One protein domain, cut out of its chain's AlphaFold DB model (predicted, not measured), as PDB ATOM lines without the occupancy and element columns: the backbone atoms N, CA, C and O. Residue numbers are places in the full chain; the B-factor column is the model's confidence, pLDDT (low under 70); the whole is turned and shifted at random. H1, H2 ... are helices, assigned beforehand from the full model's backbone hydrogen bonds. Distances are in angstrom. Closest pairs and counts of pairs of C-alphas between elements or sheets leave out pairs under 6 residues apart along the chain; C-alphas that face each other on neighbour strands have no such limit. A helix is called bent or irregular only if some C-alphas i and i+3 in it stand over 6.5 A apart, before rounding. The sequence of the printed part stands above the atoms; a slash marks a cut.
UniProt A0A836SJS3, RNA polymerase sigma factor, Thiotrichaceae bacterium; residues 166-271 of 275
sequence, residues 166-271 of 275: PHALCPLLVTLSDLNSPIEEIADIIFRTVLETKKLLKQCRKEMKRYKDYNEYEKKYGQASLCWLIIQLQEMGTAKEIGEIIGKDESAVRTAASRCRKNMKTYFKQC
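This is residues 166 to 271 of the 275 residues of the protein "RNA polymerase sigma factor" of Thiotrichaceae bacterium (UniProt A0A836SJS3). Two lobes of helices stand side by side, H1, H2 and H3 in one and H4 to H7 in the other, where the longest helix, H7, crosses H5. H5 meets H1 across the two lobes, and residues 265 to 271 of H7 stick out as a free arm. The printed part has 106 residues with seven named helices, H1 to H7 in chain order, and no named strand: all helix, mostly crossed. It is compact, radius of gyration of the C-alphas 13.5 A, with spans of 37 by 36 by 25 A.

Find C-alpha 250 at (16.256, -35.503, -47.034); from there H7 runs 31.4 A to C-alpha 271 at (16.938, -55.500, -22.884), with a kink of 29 degrees near residue 265. H5 is residues 223 to 236, 20.3 A, irregular: C-alphas 225 and 228 are 7.2 A apart. H6 is residues 239 to 246 and H4 214 to 221. H1, residues 170 to 178, begins at C-alpha (1.278, -50.288, -41.034); H2 is 183 to 189, and H3, 194 to 208, is 20.4 A long.

Start at the hub, H5: H7 touches it with residues 253 to 263 alone, about perpendicular at 81 degrees, closest C-alphas Cys 227 and Cys 260, 5.1 A. H6 touches H7 at Lys 240 and Glu 250, their closest C-alphas, 4.9 A. H4 and H5 form a helical hairpin, closest C-alphas Glu 218 and Ser 225, 6.3 A. H5 touches H1 with residues 225 to 229 alone, closest C-alphas Leu 172 and Leu 229, 4.5 A. H1 touches H3, closest C-alphas Cys 170 and Cys 204, 4.7 A; H2 touches H3, closest C-alphas Ala 187 and Val 194, 5.4 A. Every O i to N i+4 pair is within hydrogen-bond range in H1, H2, H3, H4 and H6, against 5 of 10 in H5 and 14 of 18 in H7.

The two C-alphas farthest apart, Leu 195 and Ser 251, are 37.3 A apart. The printed part has no cut, and the six links are tight. Look for pLDDT under 70 at residues 270 to 271.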
ATOM      1  N   PRO A 166      -0.032 -48.845 -31.768       88.00
ATOM      2  CA  PRO A 166      -0.694 -49.973 -32.458       88.00
ATOM      3  C   PRO A 166      -0.722 -49.911 -33.989       88.00
ATOM      4  O   PRO A 166      -1.015 -50.897 -34.660       88.00
ATOM      5  N   HIS A 167      -0.433 -48.741 -34.547       90.00
ATOM      6  CA  HIS A 167      -0.469 -48.456 -35.974       90.00
ATOM      7  C   HIS A 167       0.933 -48.228 -36.572       90.00
ATOM      8  O   HIS A 167       1.061 -47.932 -37.757       90.00
ATOM      9  N   ALA A 168       2.008 -48.376 -35.793       91.19
ATOM     10  CA  ALA A 168       3.357 -48.054 -36.258       91.19
ATOM     11  C   ALA A 168       3.929 -49.022 -37.309       91.19
ATOM     12  O   ALA A 168       4.791 -48.628 -38.089       91.19
ATOM     13  N   LEU A 169       3.446 -50.269 -37.375       91.69
ATOM     14  CA  LEU A 169       3.888 -51.215 -38.411       91.69
ATOM     15  C   LEU A 169       3.251 -50.960 -39.778       91.69
ATOM     16  O   LEU A 169       3.802 -51.366 -40.801       91.69
ATOM     17  N   CYS A 170       2.075 -50.331 -39.815       95.25
ATOM     18  CA  CYS A 170       1.278 -50.288 -41.034       95.25
ATOM     19  C   CYS A 170       1.951 -49.577 -42.213       95.25
ATOM     20  O   CYS A 170       1.881 -50.135 -43.311       95.25
ATOM     21  N   PRO A 171       2.646 -48.440 -42.026       94.62
ATOM     22  CA  PRO A 171       3.391 -47.807 -43.107       94.62
ATOM     23  C   PRO A 171       4.431 -48.739 -43.723       94.62
ATOM     24  O   PRO A 171       4.519 -48.831 -44.942       94.62
ATOM     25  N   LEU A 172       5.178 -49.484 -42.905       92.69
ATOM     26  CA  LEU A 172       6.221 -50.363 -43.421       92.69
ATOM     27  C   LEU A 172       5.673 -51.607 -44.108       92.69
ATOM     28  O   LEU A 172       6.097 -51.917 -45.214       92.69
ATOM     29  N   LEU A 173       4.698 -52.284 -43.501       93.88
ATOM     30  CA  LEU A 173       4.092 -53.470 -44.109       93.88
ATOM     31  C   LEU A 173       3.475 -53.167 -45.473       93.88
ATOM     32  O   LEU A 173       3.620 -53.954 -46.406       93.88
ATOM     33  N   VAL A 174       2.777 -52.034 -45.585       95.06
ATOM     34  CA  VAL A 174       2.188 -51.611 -46.856       95.06
ATOM     35  C   VAL A 174       3.285 -51.228 -47.848       95.06
ATOM     36  O   VAL A 174       3.249 -51.733 -48.960       95.06
ATOM     37  N   THR A 175       4.306 -50.472 -47.426       93.06
ATOM     38  CA  THR A 175       5.438 -50.099 -48.297       93.06
ATOM     39  C   THR A 175       6.162 -51.319 -48.865       93.06
ATOM     40  O   THR A 175       6.281 -51.431 -50.078       93.06
ATOM     41  N   LEU A 176       6.625 -52.250 -48.021       90.38
ATOM     42  CA  LEU A 176       7.343 -53.449 -48.482       90.38
ATOM     43  C   LEU A 176       6.478 -54.286 -49.423       90.38
ATOM     44  O   LEU A 176       6.946 -54.798 -50.436       90.38
ATOM     45  N   SER A 177       5.185 -54.390 -49.114       92.75
ATOM     46  CA  SER A 177       4.267 -55.098 -49.991       92.75
ATOM     47  C   SER A 177       4.066 -54.398 -51.336       92.75
ATOM     48  O   SER A 177       3.916 -55.101 -52.331       92.75
ATOM     49  N   ASP A 178       4.000 -53.069 -51.370       91.69
ATOM     50  CA  ASP A 178       3.823 -52.294 -52.603       91.69
ATOM     51  C   ASP A 178       5.107 -52.301 -53.454       91.69
ATOM     52  O   ASP A 178       5.042 -52.225 -54.679       91.69
ATOM     53  N   LEU A 179       6.264 -52.498 -52.814       87.94
ATOM     54  CA  LEU A 179       7.547 -52.793 -53.458       87.94
ATOM     55  C   LEU A 179       7.672 -54.252 -53.943       87.94
ATOM     56  O   LEU A 179       8.723 -54.637 -54.445       87.94
ATOM     57  N   ASN A 180       6.608 -55.055 -53.837       91.06
ATOM     58  CA  ASN A 180       6.566 -56.471 -54.219       91.06
ATOM     59  C   ASN A 180       7.584 -57.367 -53.489       91.06
ATOM     60  O   ASN A 180       7.969 -58.409 -54.023       91.06
ATOM     61  N   SER A 181       7.989 -57.013 -52.266       87.25
ATOM     62  CA  SER A 181       8.799 -57.912 -51.437       87.25
ATOM     63  C   SER A 181       8.039 -59.226 -51.164       87.25
ATOM     64  O   SER A 181       6.846 -59.177 -50.822       87.25
ATOM     65  N   PRO A 182       8.689 -60.402 -51.290       91.38
ATOM     66  CA  PRO A 182       8.109 -61.692 -50.924       91.38
ATOM     67  C   PRO A 182       7.534 -61.688 -49.506       91.38
ATOM     68  O   PRO A 182       8.084 -61.080 -48.587       91.38
ATOM     69  N   ILE A 183       6.410 -62.381 -49.303       91.12
ATOM     70  CA  ILE A 183       5.713 -62.348 -48.009       91.12
ATOM     71  C   ILE A 183       6.530 -63.015 -46.899       91.12
ATOM     72  O   ILE A 183       6.375 -62.662 -45.733       91.12
ATOM     73  N   GLU A 184       7.386 -63.961 -47.268       84.62
ATOM     74  CA  GLU A 184       8.363 -64.628 -46.417       84.62
ATOM     75  C   GLU A 184       9.402 -63.623 -45.905       84.62
ATOM     76  O   GLU A 184       9.589 -63.515 -44.699       84.62
ATOM     77  N   GLU A 185       9.962 -62.795 -46.790       80.94
ATOM     78  CA  GLU A 185      10.928 -61.754 -46.420       80.94
ATOM     79  C   GLU A 185      10.292 -60.717 -45.484       80.94
ATOM     80  O   GLU A 185      10.849 -60.382 -44.442       80.94
ATOM     81  N   ILE A 186       9.067 -60.267 -45.786       86.56
ATOM     82  CA  ILE A 186       8.327 -59.353 -44.899       86.56
ATOM     83  C   ILE A 186       8.087 -59.997 -43.527       86.56
ATOM     84  O   ILE A 186       8.177 -59.321 -42.501       86.56
ATOM     85  N   ALA A 187       7.742 -61.287 -43.499       84.69
ATOM     86  CA  ALA A 187       7.483 -62.022 -42.268       84.69
ATOM     87  C   ALA A 187       8.738 -62.127 -41.391       84.69
ATOM     88  O   ALA A 187       8.649 -61.899 -40.181       84.69
ATOM     89  N   ASP A 188       9.891 -62.369 -42.008       76.81
ATOM     90  CA  ASP A 188      11.180 -62.417 -41.325       76.81
ATOM     91  C   ASP A 188      11.578 -61.036 -40.780       76.81
ATOM     92  O   ASP A 188      11.944 -60.927 -39.609       76.81
ATOM     93  N   ILE A 189      11.403 -59.964 -41.568       80.38
ATOM     94  CA  ILE A 189      11.685 -58.581 -41.138       80.38
ATOM     95  C   ILE A 189      10.862 -58.203 -39.895       80.38
ATOM     96  O   ILE A 189      11.351 -57.513 -38.998       80.38
ATOM     97  N   ILE A 190       9.598 -58.633 -39.830       82.75
ATOM     98  CA  ILE A 190       8.677 -58.256 -38.744       82.75
ATOM     99  C   ILE A 190       8.669 -59.276 -37.593       82.75
ATOM    100  O   ILE A 190       7.894 -59.110 -36.650       82.75
ATOM    101  N   PHE A 191       9.487 -60.330 -37.684       77.75
ATOM    102  CA  PHE A 191       9.564 -61.448 -36.738       77.75
ATOM    103  C   PHE A 191       8.212 -62.137 -36.481       77.75
ATOM    104  O   PHE A 191       7.820 -62.376 -35.338       77.75
ATOM    105  N   ARG A 192       7.457 -62.450 -37.542       81.69
ATOM    106  CA  ARG A 192       6.154 -63.140 -37.444       81.69
ATOM    107  C   ARG A 192       6.058 -64.298 -38.422       81.69
ATOM    108  O   ARG A 192       6.794 -64.382 -39.393       81.69
ATOM    109  N   THR A 193       5.099 -65.193 -38.203       82.25
ATOM    110  CA  THR A 193       4.803 -66.233 -39.195       82.25
ATOM    111  C   THR A 193       4.167 -65.628 -40.447       82.25
ATOM    112  O   THR A 193       3.407 -64.664 -40.363       82.25
ATOM    113  N   VAL A 194       4.356 -66.261 -41.610       85.62
ATOM    114  CA  VAL A 194       3.702 -65.858 -42.871       85.62
ATOM    115  C   VAL A 194       2.184 -65.683 -42.707       85.62
ATOM    116  O   VAL A 194       1.586 -64.767 -43.275       85.62
ATOM    117  N   LEU A 195       1.533 -66.534 -41.905       86.81
ATOM    118  CA  LEU A 195       0.095 -66.442 -41.647       86.81
ATOM    119  C   LEU A 195      -0.280 -65.189 -40.840       86.81
ATOM    120  O   LEU A 195      -1.258 -64.515 -41.173       86.81
ATOM    121  N   GLU A 196       0.467 -64.881 -39.780       88.06
ATOM    122  CA  GLU A 196       0.270 -63.669 -38.978       88.06
ATOM    123  C   GLU A 196       0.552 -62.413 -39.801       88.06
ATOM    124  O   GLU A 196      -0.259 -61.486 -39.788       88.06
ATOM    125  N   THR A 197       1.626 -62.427 -40.591       92.44
ATOM    126  CA  THR A 197       2.005 -61.354 -41.516       92.44
ATOM    127  C   THR A 197       0.893 -61.074 -42.522       92.44
ATOM    128  O   THR A 197       0.465 -59.928 -42.662       92.44
ATOM    129  N   LYS A 198       0.326 -62.109 -43.159       95.88
ATOM    130  CA  LYS A 198      -0.808 -61.962 -44.092       95.88
ATOM    131  C   LYS A 198      -2.033 -61.326 -43.425       95.88
ATOM    132  O   LYS A 198      -2.673 -60.447 -44.010       95.88
ATOM    133  N   LYS A 199      -2.372 -61.755 -42.203       96.00
ATOM    134  CA  LYS A 199      -3.501 -61.192 -41.438       96.00
ATOM    135  C   LYS A 199      -3.262 -59.720 -41.093       96.00
ATOM    136  O   LYS A 199      -4.147 -58.893 -41.323       96.00
ATOM    137  N   LEU A 200      -2.072 -59.399 -40.593       94.00
ATOM    138  CA  LEU A 200      -1.695 -58.049 -40.189       94.00
ATOM    139  C   LEU A 200      -1.617 -57.092 -41.385       94.00
ATOM    140  O   LEU A 200      -2.188 -56.005 -41.337       94.00
ATOM    141  N   LEU A 201      -1.018 -57.519 -42.502       96.38
ATOM    142  CA  LEU A 201      -0.953 -56.736 -43.738       96.38
ATOM    143  C   LEU A 201      -2.354 -56.371 -44.250       96.38
ATOM    144  O   LEU A 201      -2.597 -55.229 -44.641       96.38
ATOM    145  N   LYS A 202      -3.312 -57.307 -44.199       96.88
ATOM    146  CA  LYS A 202      -4.710 -57.032 -44.570       96.88
ATOM    147  C   LYS A 202      -5.326 -55.932 -43.699       96.88
ATOM    148  O   LYS A 202      -6.017 -55.058 -44.223       96.88
ATOM    149  N   GLN A 203      -5.084 -55.967 -42.388       96.06
ATOM    150  CA  GLN A 203      -5.543 -54.930 -41.461       96.06
ATOM    151  C   GLN A 203      -4.876 -53.582 -41.760       96.06
ATOM    152  O   GLN A 203      -5.569 -52.575 -41.892       96.06
ATOM    153  N   CYS A 204      -3.557 -53.570 -41.938       96.06
ATOM    154  CA  CYS A 204      -2.801 -52.354 -42.207       96.06
ATOM    155  C   CYS A 204      -3.168 -51.700 -43.539       96.06
ATOM    156  O   CYS A 204      -3.355 -50.489 -43.577       96.06
ATOM    157  N   ARG A 205      -3.409 -52.474 -44.604       96.25
ATOM    158  CA  ARG A 205      -3.941 -51.934 -45.868       96.25
ATOM    159  C   ARG A 205      -5.288 -51.238 -45.682       96.25
ATOM    160  O   ARG A 205      -5.541 -50.217 -46.311       96.25
ATOM    161  N   LYS A 206      -6.174 -51.779 -44.838       96.50
ATOM    162  CA  LYS A 206      -7.469 -51.141 -44.543       96.50
ATOM    163  C   LYS A 206      -7.288 -49.826 -43.783       96.50
ATOM    164  O   LYS A 206      -8.020 -48.883 -44.061       96.50
ATOM    165  N   GLU A 207      -6.346 -49.777 -42.846       95.25
ATOM    166  CA  GLU A 207      -6.042 -48.559 -42.090       95.25
ATOM    167  C   GLU A 207      -5.419 -47.486 -42.988       95.25
ATOM    168  O   GLU A 207      -5.931 -46.375 -43.049       95.25
ATOM    169  N   MET A 208      -4.379 -47.836 -43.752       95.06
ATOM    170  CA  MET A 208      -3.644 -46.902 -44.612       95.06
ATOM    171  C   MET A 208      -4.534 -46.245 -45.675       95.06
ATOM    172  O   MET A 208      -4.363 -45.067 -45.959       95.06
ATOM    173  N   LYS A 209      -5.556 -46.948 -46.187       95.88
ATOM    174  CA  LYS A 209      -6.540 -46.400 -47.147       95.88
ATOM    175  C   LYS A 209      -7.355 -45.208 -46.631       95.88
ATOM    176  O   LYS A 209      -8.040 -44.569 -47.422       95.88
ATOM    177  N   ARG A 210      -7.356 -44.946 -45.322       96.31
ATOM    178  CA  ARG A 210      -8.079 -43.816 -44.716       96.31
ATOM    179  C   ARG A 210      -7.335 -42.492 -44.838       96.31
ATOM    180  O   ARG A 210      -7.922 -41.461 -44.534       96.31
ATOM    181  N   TYR A 211      -6.071 -42.534 -45.243       95.75
ATOM    182  CA  TYR A 211      -5.181 -41.387 -45.294       95.75
ATOM    183  C   TYR A 211      -4.672 -41.223 -46.722       95.75
ATOM    184  O   TYR A 211      -4.446 -42.207 -47.427       95.75
ATOM    185  N   LYS A 212      -4.501 -39.978 -47.157       94.12
ATOM    186  CA  LYS A 212      -4.018 -39.644 -48.495       94.12
ATOM    187  C   LYS A 212      -2.552 -40.022 -48.684       94.12
ATOM    188  O   LYS A 212      -2.172 -40.492 -49.752       94.12
ATOM    189  N   ASP A 213      -1.735 -39.769 -47.668       92.12
ATOM    190  CA  ASP A 213      -0.285 -39.947 -47.696       92.12
ATOM    191  C   ASP A 213       0.285 -40.144 -46.279       92.12
ATOM    192  O   ASP A 213      -0.430 -40.081 -45.269       92.12
ATOM    193  N   TYR A 214       1.597 -40.380 -46.190       92.75
ATOM    194  CA  TYR A 214       2.277 -40.549 -44.905       92.75
ATOM    195  C   TYR A 214       2.270 -39.293 -44.036       92.75
ATOM    196  O   TYR A 214       2.349 -39.418 -42.815       92.75
ATOM    197  N   ASN A 215       2.157 -38.097 -44.619       91.38
ATOM    198  CA  ASN A 215       2.109 -36.861 -43.844       91.38
ATOM    199  C   ASN A 215       0.767 -36.740 -43.111       91.38
ATOM    200  O   ASN A 215       0.733 -36.352 -41.943       91.38
ATOM    201  N   GLU A 216      -0.344 -37.095 -43.757       94.44
ATOM    202  CA  GLU A 216      -1.653 -37.168 -43.099       94.44
ATOM    203  C   GLU A 216      -1.690 -38.270 -42.030       94.44
ATOM    204  O   GLU A 216      -2.173 -38.044 -40.916       94.44
ATOM    205  N   TYR A 217      -1.097 -39.428 -42.327       94.00
ATOM    206  CA  TYR A 217      -0.966 -40.531 -41.376       94.00
ATOM    207  C   TYR A 217      -0.171 -40.141 -40.119       94.00
ATOM    208  O   TYR A 217      -0.589 -40.388 -38.984       94.00
ATOM    209  N   GLU A 218       0.978 -39.490 -40.309       92.38
ATOM    210  CA  GLU A 218       1.833 -39.011 -39.225       92.38
ATOM    211  C   GLU A 218       1.156 -37.911 -38.407       92.38
ATOM    212  O   GLU A 218       1.287 -37.895 -37.188       92.38
ATOM    213  N   LYS A 219       0.378 -37.011 -39.023       93.25
ATOM    214  CA  LYS A 219      -0.401 -36.016 -38.264       93.25
ATOM    215  C   LYS A 219      -1.380 -36.674 -37.292       93.25
ATOM    216  O   LYS A 219      -1.609 -36.136 -36.210       93.25
ATOM    217  N   LYS A 220      -1.949 -37.828 -37.657       95.00
ATOM    218  CA  LYS A 220      -2.908 -38.555 -36.817       95.00
ATOM    219  C   LYS A 220      -2.245 -39.327 -35.675       95.00
ATOM    220  O   LYS A 220      -2.756 -39.295 -34.558       95.00
ATOM    221  N   TYR A 221      -1.155 -40.036 -35.960       92.38
ATOM    222  CA  TYR A 221      -0.517 -40.964 -35.012       92.38
ATOM    223  C   TYR A 221       0.808 -40.457 -34.430       92.38
ATOM    224  O   TYR A 221       1.437 -41.133 -33.618       92.38
ATOM    225  N   GLY A 222       1.230 -39.265 -34.833       90.50
ATOM    226  CA  GLY A 222       2.527 -38.701 -34.509       90.50
ATOM    227  C   GLY A 222       3.674 -39.363 -35.272       90.50
ATOM    228  O   GLY A 222       3.532 -40.378 -35.952       90.50
ATOM    229  N   GLN A 223       4.863 -38.797 -35.088       86.50
ATOM    230  CA  GLN A 223       6.099 -39.244 -35.734       86.50
ATOM    231  C   GLN A 223       6.496 -40.690 -35.399       86.50
ATOM    232  O   GLN A 223       7.192 -41.341 -36.177       86.50
ATOM    233  N   ALA A 224       6.042 -41.211 -34.255       87.00
ATOM    234  CA  ALA A 224       6.292 -42.588 -33.843       87.00
ATOM    235  C   ALA A 224       5.753 -43.610 -34.861       87.00
ATOM    236  O   ALA A 224       6.343 -44.677 -35.046       87.00
ATOM    237  N   SER A 225       4.679 -43.284 -35.578       88.19
ATOM    238  CA  SER A 225       4.057 -44.222 -36.509       88.19
ATOM    239  C   SER A 225       4.907 -44.512 -37.751       88.19
ATOM    240  O   SER A 225       4.750 -45.568 -38.353       88.19
ATOM    241  N   LEU A 226       5.842 -43.622 -38.104       91.56
ATOM    242  CA  LEU A 226       6.768 -43.809 -39.225       91.56
ATOM    243  C   LEU A 226       8.126 -44.371 -38.800       91.56
ATOM    244  O   LEU A 226       8.939 -44.696 -39.661       91.56
ATOM    245  N   CYS A 227       8.410 -44.485 -37.499       90.56
ATOM    246  CA  CYS A 227       9.753 -44.844 -37.048       90.56
ATOM    247  C   CYS A 227      10.212 -46.214 -37.520       90.56
ATOM    248  O   CYS A 227      11.388 -46.368 -37.838       90.56
ATOM    249  N   TRP A 228       9.296 -47.177 -37.600       87.25
ATOM    250  CA  TRP A 228       9.630 -48.517 -38.063       87.25
ATOM    251  C   TRP A 228       9.965 -48.519 -39.561       87.25
ATOM    252  O   TRP A 228      11.034 -48.984 -39.948       87.25
ATOM    253  N   LEU A 229       9.126 -47.864 -40.376       91.25
ATOM    254  CA  LEU A 229       9.374 -47.637 -41.805       91.25
ATOM    255  C   LEU A 229      10.723 -46.950 -42.048       91.25
ATOM    256  O   LEU A 229      11.535 -47.438 -42.824       91.25
ATOM    257  N   ILE A 230      10.981 -45.841 -41.352       91.06
ATOM    258  CA  ILE A 230      12.209 -45.061 -41.533       91.06
ATOM    259  C   ILE A 230      13.439 -45.879 -41.143       91.06
ATOM    260  O   ILE A 230      14.413 -45.878 -41.883       91.06
ATOM    261  N   ILE A 231      13.420 -46.569 -40.000       87.44
ATOM    262  CA  ILE A 231      14.596 -47.307 -39.520       87.44
ATOM    263  C   ILE A 231      14.944 -48.474 -40.437       87.44
ATOM    264  O   ILE A 231      16.117 -48.672 -40.721       87.44
ATOM    265  N   GLN A 232      13.952 -49.202 -40.937       84.12
ATOM    266  CA  GLN A 232      14.199 -50.327 -41.836       84.12
ATOM    267  C   GLN A 232      14.640 -49.867 -43.223       84.12
ATOM    268  O   GLN A 232      15.615 -50.385 -43.752       84.12
ATOM    269  N   LEU A 233      14.015 -48.830 -43.794       84.31
ATOM    270  CA  LEU A 233      14.477 -48.314 -45.083       84.31
ATOM    271  C   LEU A 233      15.896 -47.726 -45.007       84.31
ATOM    272  O   LEU A 233      16.599 -47.727 -46.010       84.31
ATOM    273  N   GLN A 234      16.352 -47.265 -43.837       85.31
ATOM    274  CA  GLN A 234      17.748 -46.850 -43.645       85.31
ATOM    275  C   GLN A 234      18.760 -47.995 -43.751       85.31
ATOM    276  O   GLN A 234      19.937 -47.723 -43.972       85.31
ATOM    277  N   GLU A 235      18.332 -49.249 -43.604       79.56
ATOM    278  CA  GLU A 235      19.179 -50.415 -43.871       79.56
ATOM    279  C   GLU A 235      19.259 -50.726 -45.376       79.56
ATOM    280  O   GLU A 235      20.191 -51.394 -45.816       79.56
ATOM    281  N   MET A 236      18.317 -50.196 -46.167       73.06
ATOM    282  CA  MET A 236      18.150 -50.501 -47.591       73.06
ATOM    283  C   MET A 236      18.496 -49.334 -48.528       73.06
ATOM    284  O   MET A 236      18.674 -49.562 -49.721       73.06
ATOM    285  N   GLY A 237      18.591 -48.095 -48.031       83.44
ATOM    286  CA  GLY A 237      18.761 -46.920 -48.885       83.44
ATOM    287  C   GLY A 237      19.187 -45.634 -48.173       83.44
ATOM    288  O   GLY A 237      19.285 -45.529 -46.947       83.44
ATOM    289  N   THR A 238      19.464 -44.620 -48.983       91.00
ATOM    290  CA  THR A 238      19.864 -43.277 -48.567       91.00
ATOM    291  C   THR A 238      18.674 -42.458 -48.068       91.00
ATOM    292  O   THR A 238      17.524 -42.673 -48.441       91.00
ATOM    293  N   ALA A 239      18.940 -41.428 -47.260       90.19
ATOM    294  CA  ALA A 239      17.888 -40.531 -46.770       90.19
ATOM    295  C   ALA A 239      17.107 -39.829 -47.899       90.19
ATOM    296  O   ALA A 239      15.948 -39.468 -47.694       90.19
ATOM    297  N   LYS A 240      17.728 -39.651 -49.070       92.00
ATOM    298  CA  LYS A 240      17.081 -39.086 -50.253       92.00
ATOM    299  C   LYS A 240      16.059 -40.061 -50.842       92.00
ATOM    300  O   LYS A 240      14.903 -39.684 -50.984       92.00
ATOM    301  N   GLU A 241      16.455 -41.310 -51.093       91.06
ATOM    302  CA  GLU A 241      15.565 -42.365 -51.613       91.06
ATOM    303  C   GLU A 241      14.393 -42.623 -50.658       91.06
ATOM    304  O   GLU A 241      13.240 -42.724 -51.069       91.06
ATOM    305  N   ILE A 242      14.661 -42.630 -49.351       91.00
ATOM    306  CA  ILE A 242      13.609 -42.737 -48.333       91.00
ATOM    307  C   ILE A 242      12.641 -41.555 -48.428       91.00
ATOM    308  O   ILE A 242      11.431 -41.740 -48.312       91.00
ATOM    309  N   GLY A 243      13.162 -40.346 -48.635       90.88
ATOM    310  CA  GLY A 243      12.366 -39.135 -48.817       90.88
ATOM    311  C   GLY A 243      11.445 -39.209 -50.031       90.88
ATOM    312  O   GLY A 243      10.279 -38.830 -49.932       90.88
ATOM    313  N   GLU A 244      11.929 -39.774 -51.136       91.81
ATOM    314  CA  GLU A 244      11.135 -40.036 -52.341       91.81
ATOM    315  C   GLU A 244       9.995 -41.027 -52.059       91.81
ATOM    316  O   GLU A 244       8.861 -40.777 -52.465       91.81
ATOM    317  N   ILE A 245      10.255 -42.089 -51.284       90.44
ATOM    318  CA  ILE A 245       9.230 -43.069 -50.879       90.44
ATOM    319  C   ILE A 245       8.154 -42.417 -50.006       90.44
ATOM    320  O   ILE A 245       6.962 -42.675 -50.197       90.44
ATOM    321  N   ILE A 246       8.554 -41.595 -49.027       89.25
ATOM    322  CA  ILE A 246       7.619 -41.088 -48.013       89.25
ATOM    323  C   ILE A 246       7.090 -39.670 -48.267       89.25
ATOM    324  O   ILE A 246       6.330 -39.149 -47.447       89.25
ATOM    325  N   GLY A 247       7.477 -39.041 -49.378       89.75
ATOM    326  CA  GLY A 247       7.080 -37.677 -49.733       89.75
ATOM    327  C   GLY A 247       7.659 -36.612 -48.797       89.75
ATOM    328  O   GLY A 247       6.943 -35.694 -48.387       89.75
ATOM    329  N   LYS A 248       8.937 -36.751 -48.418       89.88
ATOM    330  CA  LYS A 248       9.662 -35.830 -47.525       89.88
ATOM    331  C   LYS A 248      11.029 -35.461 -48.081       89.88
ATOM    332  O   LYS A 248      11.641 -36.233 -48.807       89.88
ATOM    333  N   ASP A 249      11.540 -34.295 -47.696       94.81
ATOM    334  CA  ASP A 249      12.913 -33.920 -48.017       94.81
ATOM    335  C   ASP A 249      13.935 -34.693 -47.166       94.81
ATOM    336  O   ASP A 249      13.647 -35.196 -46.073       94.81
ATOM    337  N   GLU A 250      15.167 -34.758 -47.663       95.12
ATOM    338  CA  GLU A 250      16.256 -35.503 -47.034       95.12
ATOM    339  C   GLU A 250      16.553 -35.041 -45.592       95.12
ATOM    340  O   GLU A 250      16.848 -35.860 -44.715       95.12
ATOM    341  N   SER A 251      16.451 -33.736 -45.314       93.75
ATOM    342  CA  SER A 251      16.711 -33.178 -43.982       93.75
ATOM    343  C   SER A 251      15.636 -33.612 -42.983       93.75
ATOM    344  O   SER A 251      15.950 -34.035 -41.860       93.75
ATOM    345  N   ALA A 252      14.369 -33.603 -43.405       91.12
ATOM    346  CA  ALA A 252      13.255 -34.115 -42.619       91.12
ATOM    347  C   ALA A 252      13.411 -35.612 -42.314       91.12
ATOM    348  O   ALA A 252      13.210 -36.024 -41.167       91.12
ATOM    349  N   VAL A 253      13.843 -36.420 -43.290       92.94
ATOM    350  CA  VAL A 253      14.120 -37.853 -43.091       92.94
ATOM    351  C   VAL A 253      15.239 -38.064 -42.072       92.94
ATOM    352  O   VAL A 253      15.058 -38.810 -41.109       92.94
ATOM    353  N   ARG A 254      16.382 -37.379 -42.220       92.75
ATOM    354  CA  ARG A 254      17.519 -37.492 -41.282       92.75
ATOM    355  C   ARG A 254      17.121 -37.098 -39.859       92.75
ATOM    356  O   ARG A 254      17.485 -37.782 -38.896       92.75
ATOM    357  N   THR A 255      16.342 -36.027 -39.728       92.88
ATOM    358  CA  THR A 255      15.818 -35.556 -38.441       92.88
ATOM    359  C   THR A 255      14.881 -36.587 -37.817       92.88
ATOM    360  O   THR A 255      15.035 -36.935 -36.641       92.88
ATOM    361  N   ALA A 256      13.951 -37.131 -38.605       91.44
ATOM    362  CA  ALA A 256      13.027 -38.163 -38.154       91.44
ATOM    363  C   ALA A 256      13.756 -39.441 -37.735       91.44
ATOM    364  O   ALA A 256      13.518 -39.940 -36.639       91.44
ATOM    365  N   ALA A 257      14.722 -39.905 -38.525       91.25
ATOM    366  CA  ALA A 257      15.560 -41.052 -38.206       91.25
ATOM    367  C   ALA A 257      16.310 -40.894 -36.876       91.25
ATOM    368  O   ALA A 257      16.346 -41.816 -36.061       91.25
ATOM    369  N   SER A 258      16.908 -39.722 -36.631       90.69
ATOM    370  CA  SER A 258      17.588 -39.425 -35.362       90.69
ATOM    371  C   SER A 258      16.621 -39.523 -34.176       90.69
ATOM    372  O   SER A 258      16.909 -40.176 -33.166       90.69
ATOM    373  N   ARG A 259      15.426 -38.939 -34.322       90.12
ATOM    374  CA  ARG A 259      14.387 -38.972 -33.289       90.12
ATOM    375  C   ARG A 259      13.847 -40.382 -33.060       90.12
ATOM    376  O   ARG A 259      13.704 -40.791 -31.913       90.12
ATOM    377  N   CYS A 260      13.630 -41.143 -34.126       90.31
ATOM    378  CA  CYS A 260      13.179 -42.527 -34.070       90.31
ATOM    379  C   CYS A 260      14.195 -43.432 -33.380       90.31
ATOM    380  O   CYS A 260      13.819 -44.175 -32.480       90.31
ATOM    381  N   ARG A 261      15.492 -43.293 -33.683       88.50
ATOM    382  CA  ARG A 261      16.553 -44.002 -32.951       88.50
ATOM    383  C   ARG A 261      16.547 -43.653 -31.463       88.50
ATOM    384  O   ARG A 261      16.671 -44.550 -30.632       88.50
ATOM    385  N   LYS A 262      16.361 -42.379 -31.102       87.88
ATOM    386  CA  LYS A 262      16.252 -41.955 -29.693       87.88
ATOM    387  C   LYS A 262      15.021 -42.553 -29.006       87.88
ATOM    388  O   LYS A 262      15.149 -43.033 -27.882       87.88
ATOM    389  N   ASN A 263      13.874 -42.552 -29.683       84.06
ATOM    390  CA  ASN A 263      12.632 -43.130 -29.174       84.06
ATOM    391  C   ASN A 263      12.757 -44.643 -29.010       84.06
ATOM    392  O   ASN A 263      12.429 -45.157 -27.956       84.06
ATOM    393  N   MET A 264      13.293 -45.366 -29.994       83.38
ATOM    394  CA  MET A 264      13.444 -46.817 -29.883       83.38
ATOM    395  C   MET A 264      14.510 -47.216 -28.855       83.38
ATOM    396  O   MET A 264      14.353 -48.225 -28.171       83.38
ATOM    397  N   LYS A 265      15.556 -46.399 -28.653       84.06
ATOM    398  CA  LYS A 265      16.598 -46.646 -27.640       84.06
ATOM    399  C   LYS A 265      16.032 -46.848 -26.231       84.06
ATOM    400  O   LYS A 265      16.624 -47.604 -25.465       84.06
ATOM    401  N   THR A 266      14.915 -46.210 -25.869       84.06
ATOM    402  CA  THR A 266      14.301 -46.425 -24.548       84.06
ATOM    403  C   THR A 266      13.728 -47.829 -24.395       84.06
ATOM    404  O   THR A 266      13.862 -48.406 -23.321       84.06
ATOM    405  N   TYR A 267      13.180 -48.405 -25.468       83.81
ATOM    406  CA  TYR A 267      12.658 -49.775 -25.484       83.81
ATOM    407  C   TYR A 267      13.802 -50.795 -25.401       83.81
ATOM    408  O   TYR A 267      13.741 -51.737 -24.618       83.81
ATOM    409  N   PHE A 268      14.913 -50.531 -26.096       79.50
ATOM    410  CA  PHE A 268      16.102 -51.388 -26.048       79.50
ATOM    411  C   PHE A 268      16.886 -51.312 -24.728       79.50
ATOM    412  O   PHE A 268      17.658 -52.222 -24.425       79.50
ATOM    413  N   LYS A 269      16.724 -50.248 -23.925       77.00
ATOM    414  CA  LYS A 269      17.500 -50.056 -22.686       77.00
ATOM    415  C   LYS A 269      17.236 -51.165 -21.660       77.00
ATOM    416  O   LYS A 269      18.182 -51.624 -21.035       77.00
ATOM    417  N   GLN A 270      15.989 -51.625 -21.550       62.66
ATOM    418  CA  GLN A 270      15.585 -52.708 -20.639       62.66
ATOM    419  C   GLN A 270      16.160 -54.072 -21.049       62.66
ATOM    420  O   GLN A 270      16.362 -54.954 -20.226       62.66
ATOM    421  N   CYS A 271      16.463 -54.242 -22.332       67.31
ATOM    422  CA  CYS A 271      16.938 -55.500 -22.884       67.31
ATOM    423  C   CYS A 271      18.433 -55.759 -22.652       67.31
ATOM    424  O   CYS A 271      18.854 -56.912 -22.628       67.31
TER     425      CYS A 271